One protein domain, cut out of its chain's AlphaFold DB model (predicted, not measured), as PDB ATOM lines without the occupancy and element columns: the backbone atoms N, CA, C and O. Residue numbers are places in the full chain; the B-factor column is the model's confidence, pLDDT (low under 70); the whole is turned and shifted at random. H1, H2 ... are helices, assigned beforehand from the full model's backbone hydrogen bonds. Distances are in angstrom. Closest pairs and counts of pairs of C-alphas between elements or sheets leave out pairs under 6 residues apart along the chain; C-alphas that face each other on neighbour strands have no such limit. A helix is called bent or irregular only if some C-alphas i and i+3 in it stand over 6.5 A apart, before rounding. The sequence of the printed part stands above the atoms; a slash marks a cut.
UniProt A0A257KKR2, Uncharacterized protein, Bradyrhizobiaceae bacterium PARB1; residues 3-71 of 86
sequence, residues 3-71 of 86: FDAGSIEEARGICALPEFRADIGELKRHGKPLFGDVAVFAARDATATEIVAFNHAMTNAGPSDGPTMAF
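Overview. This is residues 3 to 71 of the 86 residues of an uncharacterized protein of Bradyrhizobiaceae bacterium PARB1 (UniProt A0A257KKR2). Three separate helices are set in an open arch: H1 and H2 make an L-shaped corner on one side, and H3 is by itself on the other. Both printed ends, Phe 3 and Phe 71, lie in the space between H3 and H2, and a long stretch of loop, residues 26 to 47, runs from the end of H2 to H3, with a small turned-back loop at residues 28 to 33. The printed part has 69 residues, with three named helices in the order H1, H2, H3 and no named strand; the class is all helix, though only 30 of the 69 residues are in named elements. The whole is only just compact, close to loose, with a radius of gyration of the C-alphas of 13.1 A, and the C-alphas span 32 by 30 by 25 A.

Arrangement. H1, residues 8 to 16, comes first and touches no helix. H2, residues 18 to 25, follows after a tight link of one residue, Leu 17. H1 and H2 are close but not clearly touching, with 2 pairs of C-alphas within 8 A; the closest are those of Ile 14 and Phe 20, 6.8 A apart. Their lines are about perpendicular, at 77 degrees, and their centres are 13.3 A apart. After H2 comes a long link of 22 residues, in which residues 28 to 29 pair with residues 32 to 33, antiparallel, in stretches too short to be named strands. H3, residues 48 to 60, follows this link and is apart from H1 and from H2. In H1, H2 and H3 every O i to N i+4 pair is within hydrogen-bond range.

Along the chain. H1 runs from Ile 8, with its C-alpha at (251.476, 365.625, 225.194), to Ala 16, and is 12.4 A long from first to last C-alpha. H2 runs from Pro 18, with its C-alpha at (264.935, 374.734, 233.209), to Gly 25, over 10.2 A. H3, the longest helix with 13 residues, runs from Ala 48 to Asn 60, with C-alpha 60 at (237.200, 378.606, 241.605), over 18.7 A. None of the three helices is bent.

Size, cuts and confidence. The two C-alphas farthest apart are those of Val 38 and Thr 59, at 34.2 A, while the C-alphas of Phe 3 and Phe 71 are 8.9 A apart. The outline is rounded. The printed part has no cut. The link from H2 to H3 is long, and the C-alphas of residues 26 to 47 lie 9 to 19 A from the mean of all C-alphas. The mean pLDDT of the printed part is 85.3, and residues 66 to 67 are under 70, where the model's confidence is low.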
ATOM      1  N   PHE A   3     247.947 370.358 234.669       87.88
ATOM      2  CA  PHE A   3     247.876 371.610 233.926       87.88
ATOM      3  C   PHE A   3     247.332 371.314 232.532       87.88
ATOM      4  O   PHE A   3     247.430 370.176 232.066       87.88
ATOM      5  N   ASP A   4     246.739 372.323 231.907       88.69
ATOM      6  CA  ASP A   4     246.236 372.202 230.545       88.69
ATOM      7  C   ASP A   4     247.369 372.402 229.531       88.69
ATOM      8  O   ASP A   4     248.235 373.262 229.715       88.69
ATOM      9  N   ALA A   5     247.375 371.587 228.482       89.31
ATOM     10  CA  ALA A   5     248.333 371.646 227.385       89.31
ATOM     11  C   ALA A   5     247.643 371.185 226.099       89.31
ATOM     12  O   ALA A   5     246.871 370.224 226.111       89.31
ATOM     13  N   GLY A   6     247.958 371.820 224.971       88.38
ATOM     14  CA  GLY A   6     247.358 371.487 223.680       88.38
ATOM     15  C   GLY A   6     247.782 370.118 223.139       88.38
ATOM     16  O   GLY A   6     247.126 369.578 222.248       88.38
ATOM     17  N   SER A   7     248.874 369.545 223.656       91.06
ATOM     18  CA  SER A   7     249.351 368.201 223.308       91.06
ATOM     19  C   SER A   7     250.281 367.611 224.374       91.06
ATOM     20  O   SER A   7     250.850 368.328 225.204       91.06
ATOM     21  N   ILE A   8     250.500 366.292 224.322       91.25
ATOM     22  CA  ILE A   8     251.476 365.625 225.194       91.25
ATOM     23  C   ILE A   8     252.916 366.050 224.862       91.25
ATOM     24  O   ILE A   8     253.767 366.096 225.752       91.25
ATOM     25  N   GLU A   9     253.208 366.391 223.606       93.06
ATOM     26  CA  GLU A   9     254.495 366.935 223.165       93.06
ATOM     27  C   GLU A   9     254.777 368.295 223.803       93.06
ATOM     28  O   GLU A   9     255.874 368.514 224.318       93.06
ATOM     29  N   GLU A  10     253.780 369.178 223.828       90.81
ATOM     30  CA  GLU A  10     253.870 370.470 224.509       90.81
ATOM     31  C   GLU A  10     254.089 370.285 226.014       90.81
ATOM     32  O   GLU A  10     255.020 370.861 226.578       90.81
ATOM     33  N   ALA A  11     253.312 369.405 226.656       91.12
ATOM     34  CA  ALA A  11     253.469 369.110 228.079       91.12
ATOM     35  C   ALA A  11     254.870 368.562 228.412       91.12
ATOM     36  O   ALA A  11     255.465 368.927 229.430       91.12
ATOM     37  N   ARG A  12     255.432 367.706 227.545       91.62
ATOM     38  CA  ARG A  12     256.820 367.227 227.664       91.62
ATOM     39  C   ARG A  12     257.830 368.356 227.475       91.62
ATOM     40  O   ARG A  12     258.812 368.388 228.210       91.62
ATOM     41  N   GLY A  13     257.578 369.266 226.533       91.69
ATOM     42  CA  GLY A  13     258.384 370.467 226.321       91.69
ATOM     43  C   GLY A  13     258.450 371.326 227.580       91.69
ATOM     44  O   GLY A  13     259.545 371.625 228.046       91.69
ATOM     45  N   ILE A  14     257.298 371.612 228.194       88.50
ATOM     46  CA  ILE A  14     257.199 372.360 229.458       88.50
ATOM     47  C   ILE A  14     257.988 371.661 230.574       88.50
ATOM     48  O   ILE A  14     258.784 372.297 231.258       88.50
ATOM     49  N   CYS A  15     257.846 370.338 230.724       88.06
ATOM     50  CA  CYS A  15     258.580 369.573 231.743       88.06
ATOM     51  C   CYS A  15     260.110 369.615 231.567       88.06
ATOM     52  O   CYS A  15     260.838 369.367 232.531       88.06
ATOM     53  N   ALA A  16     260.596 369.880 230.352       89.31
ATOM     54  CA  ALA A  16     262.017 369.968 230.035       89.31
ATOM     55  C   ALA A  16     262.600 371.381 230.232       89.31
ATOM     56  O   ALA A  16     263.824 371.528 230.202       89.31
ATOM     57  N   LEU A  17     261.759 372.402 230.438       88.62
ATOM     58  CA  LEU A  17     262.205 373.778 230.636       88.62
ATOM     59  C   LEU A  17     262.952 373.933 231.977       88.62
ATOM     60  O   LEU A  17     262.408 373.575 233.031       88.62
ATOM     61  N   PRO A  18     264.186 374.474 231.980       86.44
ATOM     62  CA  PRO A  18     264.935 374.734 233.209       86.44
ATOM     63  C   PRO A  18     264.202 375.659 234.185       86.44
ATOM     64  O   PRO A  18     264.243 375.422 235.392       86.44
ATOM     65  N   GLU A  19     263.516 376.678 233.672       86.50
ATOM     66  CA  GLU A  19     262.722 377.635 234.443       86.50
ATOM     67  C   GLU A  19     261.549 376.954 235.149       86.50
ATOM     68  O   GLU A  19     261.378 377.119 236.351       86.50
ATOM     69  N   PHE A  20     260.833 376.066 234.456       84.31
ATOM     70  CA  PHE A  20     259.757 375.288 235.059       84.31
ATOM     71  C   PHE A  20     260.287 374.401 236.191       84.31
ATOM     72  O   PHE A  20     259.672 374.281 237.249       84.31
ATOM     73  N   ARG A  21     261.473 373.807 236.011       83.94
ATOM     74  CA  ARG A  21     262.127 373.048 237.083       83.94
ATOM     75  C   ARG A  21     262.513 373.925 238.270       83.94
ATOM     76  O   ARG A  21     262.369 373.462 239.402       83.94
ATOM     77  N   ALA A  22     263.028 375.126 238.023       84.81
ATOM     78  CA  ALA A  22     263.399 376.066 239.074       84.81
ATOM     79  C   ALA A  22     262.166 376.491 239.881       84.81
ATOM     80  O   ALA A  22     262.155 376.294 241.095       84.81
ATOM     81  N   ASP A  23     261.102 376.928 239.205       85.19
ATOM     82  CA  ASP A  23     259.859 377.396 239.830       85.19
ATOM     83  C   ASP A  23     259.217 376.311 240.698       85.19
ATOM     84  O   ASP A  23     258.881 376.524 241.864       85.19
ATOM     85  N   ILE A  24     259.094 375.097 240.155       85.31
ATOM     86  CA  ILE A  24     258.528 373.968 240.894       85.31
ATOM     87  C   ILE A  24     259.479 373.561 242.041       85.31
ATOM     88  O   ILE A  24     259.017 373.075 243.073       85.31
ATOM     89  N   GLY A  25     260.792 373.795 241.903       85.31
ATOM     90  CA  GLY A  25     261.841 373.438 242.876       85.31
ATOM     91  C   GLY A  25     261.807 374.261 244.151       85.31
ATOM     92  O   GLY A  25     262.218 373.787 245.214       85.31
ATOM     93  N   GLU A  26     261.260 375.466 244.070       86.88
ATOM     94  CA  GLU A  26     261.063 376.336 245.224       86.88
ATOM     95  C   GLU A  26     259.862 375.913 246.082       86.88
ATOM     96  O   GLU A  26     259.771 376.291 247.258       86.88
ATOM     97  N   LEU A  27     258.963 375.088 245.532       88.19
ATOM     98  CA  LEU A  27     257.749 374.656 246.209       88.19
ATOM     99  C   LEU A  27     258.044 373.672 247.340       88.19
ATOM    100  O   LEU A  27     258.802 372.702 247.216       88.19
ATOM    101  N   LYS A  28     257.366 373.903 248.464       90.00
ATOM    102  CA  LYS A  28     257.529 373.124 249.691       90.00
ATOM    103  C   LYS A  28     256.197 372.571 250.162       90.00
ATOM    104  O   LYS A  28     255.143 373.109 249.854       90.00
ATOM    105  N   ARG A  29     256.257 371.495 250.935       89.12
ATOM    106  CA  ARG A  29     255.149 370.960 251.718       89.12
ATOM    107  C   ARG A  29     255.644 370.706 253.133       89.12
ATOM    108  O   ARG A  29     256.544 369.887 253.340       89.12
ATOM    109  N   HIS A  30     255.040 371.377 254.106       88.50
ATOM    110  CA  HIS A  30     255.437 371.317 255.514       88.50
ATOM    111  C   HIS A  30     256.931 371.641 255.727       88.50
ATOM    112  O   HIS A  30     257.638 370.948 256.463       88.50
ATOM    113  N   GLY A  31     257.430 372.666 255.035       88.50
ATOM    114  CA  GLY A  31     258.811 373.143 255.084       88.50
ATOM    115  C   GLY A  31     259.816 372.291 254.305       88.50
ATOM    116  O   GLY A  31     260.995 372.641 254.269       88.50
ATOM    117  N   LYS A  32     259.383 371.190 253.677       89.56
ATOM    118  CA  LYS A  32     260.246 370.280 252.910       89.56
ATOM    119  C   LYS A  32     260.043 370.471 251.408       89.56
ATOM    120  O   LYS A  32     258.896 370.643 251.010       89.56
ATOM    121  N   PRO A  33     261.095 370.395 250.574       88.69
ATOM    122  CA  PRO A  33     260.942 370.426 249.120       88.69
ATOM    123  C   PRO A  33     259.938 369.374 248.635       88.69
ATOM    124  O   PRO A  33     259.915 368.256 249.162       88.69
ATOM    125  N   LEU A  34     259.115 369.714 247.638       85.38
ATOM    126  CA  LEU A  34     258.162 368.761 247.050       85.38
ATOM    127  C   LEU A  34     258.854 367.565 246.379       85.38
ATOM    128  O   LEU A  34     258.273 366.484 246.289       85.38
ATOM    129  N   PHE A  35     260.085 367.751 245.916       84.06
ATOM    130  CA  PHE A  35     260.911 366.731 245.286       84.06
ATOM    131  C   PHE A  35     262.391 367.038 245.531       84.06
ATOM    132  O   PHE A  35     262.757 368.158 245.873       84.06
ATOM    133  N   GLY A  36     263.238 366.018 245.398       80.94
ATOM    134  CA  GLY A  36     264.686 366.171 245.540       80.94
ATOM    135  C   GLY A  36     265.366 366.620 244.246       80.94
ATOM    136  O   GLY A  36     264.801 366.500 243.160       80.94
ATOM    137  N   ASP A  37     266.626 367.033 244.360       76.88
ATOM    138  CA  ASP A  37     267.431 367.612 243.268       76.88
ATOM    139  C   ASP A  37     267.581 366.707 242.033       76.88
ATOM    140  O   ASP A  37     267.833 367.184 240.928       76.88
ATOM    141  N   VAL A  38     267.388 365.396 242.208       79.81
ATOM    142  CA  VAL A  38     267.500 364.367 241.160       79.81
ATOM    143  C   VAL A  38     266.156 363.942 240.560       79.81
ATOM    144  O   VAL A  38     266.116 363.039 239.727       79.81
ATOM    145  N   ALA A  39     265.041 364.550 240.974       81.81
ATOM    146  CA  ALA A  39     263.730 364.197 240.437       81.81
ATOM    147  C   ALA A  39     263.639 364.533 238.943       81.81
ATOM    148  O   ALA A  39     264.118 365.580 238.508       81.81
ATOM    149  N   VAL A  40     263.004 363.664 238.159       83.19
ATOM    150  CA  VAL A  40     262.772 363.872 236.725       83.19
ATOM    151  C   VAL A  40     261.307 364.231 236.520       83.19
ATOM    152  O   VAL A  40     260.427 363.512 236.995       83.19
ATOM    153  N   PHE A  41     261.040 365.327 235.809       85.94
ATOM    154  CA  PHE A  41     259.683 365.664 235.393       85.94
ATOM    155  C   PHE A  41     259.334 364.937 234.107       85.94
ATOM    156  O   PHE A  41     260.094 364.950 233.142       85.94
ATOM    157  N   ALA A  42     258.166 364.310 234.103       87.25
ATOM    158  CA  ALA A  42     257.622 363.635 232.943       87.25
ATOM    159  C   ALA A  42     256.129 363.938 232.847       87.25
ATOM    160  O   ALA A  42     255.410 363.873 233.847       87.25
ATOM    161  N   ALA A  43     255.672 364.240 231.635       91.06
ATOM    162  CA  ALA A  43     254.258 364.402 231.349       91.06
ATOM    163  C   ALA A  43     253.605 363.044 231.058       91.06
ATOM    164  O   ALA A  43     254.183 362.180 230.390       91.06
ATOM    165  N   ARG A  44     252.375 362.892 231.543       93.75
ATOM    166  CA  ARG A  44     251.446 361.814 231.205       93.75
ATOM    167  C   ARG A  44     250.042 362.395 231.109       93.75
ATOM    168  O   ARG A  44     249.785 363.440 231.704       93.75
ATOM    169  N   ASP A  45     249.142 361.669 230.462       93.38
ATOM    170  CA  ASP A  45     247.730 362.031 230.471       93.38
ATOM    171  C   ASP A  45     247.183 362.033 231.904       93.38
ATOM    172  O   ASP A  45     247.531 361.180 232.740       93.38
ATOM    173  N   ALA A  46     246.335 363.018 232.190       91.44
ATOM    174  CA  ALA A  46     245.613 363.099 233.445       91.44
ATOM    175  C   ALA A  46     244.544 361.998 233.513       91.44
ATOM    176  O   ALA A  46     243.890 361.656 232.529       91.44
ATOM    177  N   THR A  47     244.349 361.441 234.702       93.38
ATOM    178  CA  THR A  47     243.235 360.527 234.974       93.38
ATOM    179  C   THR A  47     241.912 361.294 235.028       93.38
ATOM    180  O   THR A  47     241.893 362.502 235.260       93.38
ATOM    181  N   ALA A  48     240.779 360.598 234.889       92.06
ATOM    182  CA  ALA A  48     239.458 361.227 234.977       92.06
ATOM    183  C   ALA A  48     239.263 362.020 236.286       92.06
ATOM    184  O   ALA A  48     238.767 363.142 236.263       92.06
ATOM    185  N   THR A  49     239.716 361.478 237.420       89.12
ATOM    186  CA  THR A  49     239.653 362.157 238.726       89.12
ATOM    187  C   THR A  49     240.500 363.431 238.758       89.12
ATOM    188  O   THR A  49     240.062 364.452 239.281       89.12
ATOM    189  N   GLU A  50     241.700 363.394 238.176       90.19
ATOM    190  CA  GLU A  50     242.591 364.554 238.079       90.19
ATOM    191  C   GLU A  50     242.000 365.661 237.197       90.19
ATOM    192  O   GLU A  50     242.095 366.835 237.554       90.19
ATOM    193  N   ILE A  51     241.337 365.290 236.098       90.00
ATOM    194  CA  ILE A  51     240.635 366.225 235.205       90.00
ATOM    195  C   ILE A  51     239.469 366.897 235.935       90.00
ATOM    196  O   ILE A  51     239.324 368.117 235.872       90.00
ATOM    197  N   VAL A  52     238.652 366.128 236.662       89.25
ATOM    198  CA  VAL A  52     237.533 366.679 237.447       89.25
ATOM    199  C   VAL A  52     238.042 367.668 238.496       89.25
ATOM    200  O   VAL A  52     237.526 368.784 238.588       89.25
ATOM    201  N   ALA A  53     239.089 367.301 239.239       85.00
ATOM    202  CA  ALA A  53     239.697 368.182 240.232       85.00
ATOM    203  C   ALA A  53     240.266 369.464 239.597       85.00
ATOM    204  O   ALA A  53     240.072 370.551 240.141       85.00
ATOM    205  N   PHE A  54     240.922 369.354 238.437       87.19
ATOM    206  CA  PHE A  54     241.442 370.503 237.699       87.19
ATOM    207  C   PHE A  54     240.322 371.441 237.232       87.19
ATOM    208  O   PHE A  54     240.390 372.637 237.492       87.19
ATOM    209  N   ASN A  55     239.256 370.918 236.626       87.19
ATOM    210  CA  ASN A  55     238.125 371.731 236.160       87.19
ATOM    211  C   ASN A  55     237.408 372.450 237.311       87.19
ATOM    212  O   ASN A  55     237.038 373.624 237.195       87.19
ATOM    213  N   HIS A  56     237.246 371.771 238.447       84.19
ATOM    214  CA  HIS A  56     236.705 372.400 239.645       84.19
ATOM    215  C   HIS A  56     237.655 373.486 240.178       84.19
ATOM    216  O   HIS A  56     237.203 374.562 240.571       84.19
ATOM    217  N   ALA A  57     238.972 373.256 240.154       81.75
ATOM    218  CA  ALA A  57     239.957 374.277 240.513       81.75
ATOM    219  C   ALA A  57     239.900 375.487 239.579       81.75
ATOM    220  O   ALA A  57     239.866 376.610 240.068       81.75
ATOM    221  N   MET A  58     239.781 375.271 238.270       82.69
ATOM    222  CA  MET A  58     239.655 376.333 237.269       82.69
ATOM    223  C   MET A  58     238.415 377.205 237.476       82.69
ATOM    224  O   MET A  58     238.486 378.412 237.294       82.69
ATOM    225  N   THR A  59     237.294 376.613 237.893       81.88
ATOM    226  CA  THR A  59     236.050 377.363 238.150       81.88
ATOM    227  C   THR A  59     236.161 378.256 239.390       81.88
ATOM    228  O   THR A  59     235.512 379.295 239.467       81.88
ATOM    229  N   ASN A  60     236.983 377.858 240.364       79.12
ATOM    230  CA  ASN A  60     237.200 378.606 241.605       79.12
ATOM    231  C   ASN A  60     238.434 379.516 241.558       79.12
ATOM    232  O   ASN A  60     238.598 380.377 242.424       79.12
ATOM    233  N   ALA A  61     239.320 379.314 240.584       73.69
ATOM    234  CA  ALA A  61     240.454 380.183 240.348       73.69
ATOM    235  C   ALA A  61     239.960 381.532 239.807       73.69
ATOM    236  O   ALA A  61     239.058 381.601 238.975       73.69
ATOM    237  N   GLY A  62     240.557 382.622 240.292       70.50
ATOM    238  CA  GLY A  62     240.351 383.935 239.687       70.50
ATOM    239  C   GLY A  62     240.896 383.977 238.251       70.50
ATOM    240  O   GLY A  62     241.705 383.124 237.878       70.50
ATOM    241  N   PRO A  63     240.483 384.965 237.442       74.62
ATOM    242  CA  PRO A  63     241.027 385.140 236.100       74.62
ATOM    243  C   PRO A  63     242.553 385.298 236.150       74.62
ATOM    244  O   PRO A  63     243.079 386.056 236.966       74.62
ATOM    245  N   SER A  64     243.248 384.571 235.275       70.31
ATOM    246  CA  SER A  64     244.703 384.591 235.121       70.31
ATOM    247  C   SER A  64     245.042 384.732 233.642       70.31
ATOM    248  O   SER A  64     244.506 383.994 232.819       70.31
ATOM    249  N   ASP A  65     245.958 385.646 233.322       71.44
ATOM    250  CA  ASP A  65     246.533 385.783 231.976       71.44
ATOM    251  C   ASP A  65     247.663 384.765 231.724       71.44
ATOM    252  O   ASP A  65     248.147 384.621 230.602       71.44
ATOM    253  N   GLY A  66     248.110 384.071 232.778       66.12
ATOM    254  CA  GLY A  66     249.134 383.030 232.729       66.12
ATOM    255  C   GLY A  66     248.560 381.611 232.821       66.12
ATOM    256  O   GLY A  66     247.387 381.441 233.172       66.12
ATOM    257  N   PRO A  67     249.387 380.583 232.554       67.12
ATOM    258  CA  PRO A  67     248.975 379.185 232.627       67.12
ATOM    259  C   PRO A  67     248.539 378.801 234.045       67.12
ATOM    260  O   PRO A  67     249.247 379.060 235.020       67.12
ATOM    261  N   THR A  68     247.390 378.136 234.158       75.81
ATOM    262  CA  THR A  68     246.875 377.652 235.444       75.81
ATOM    263  C   THR A  68     247.319 376.216 235.702       75.81
ATOM    264  O   THR A  68     247.188 375.341 234.845       75.81
ATOM    265  N   MET A  69     247.804 375.951 236.916       80.44
ATOM    266  CA  MET A  69     248.215 374.620 237.364       80.44
ATOM    267  C   MET A  69     247.521 374.263 238.679       80.44
ATOM    268  O   MET A  69     247.401 375.097 239.575       80.44
ATOM    269  N   ALA A  70     247.105 373.005 238.822       83.25
ATOM    270  CA  ALA A  70     246.530 372.472 240.052       83.25
ATOM    271  C   ALA A  70     247.487 371.471 240.717       83.25
ATOM    272  O   ALA A  70     247.901 370.463 240.126       83.25
ATOM    273  N   PHE A  71     247.815 371.707 241.986       82.88
ATOM    274  CA  PHE A  71     248.601 370.776 242.791       82.88
ATOM    275  C   PHE A  71     247.680 369.785 243.505       82.88
ATOM    276  O   PHE A  71     246.793 370.162 244.258       82.88
TER     277      PHE A  71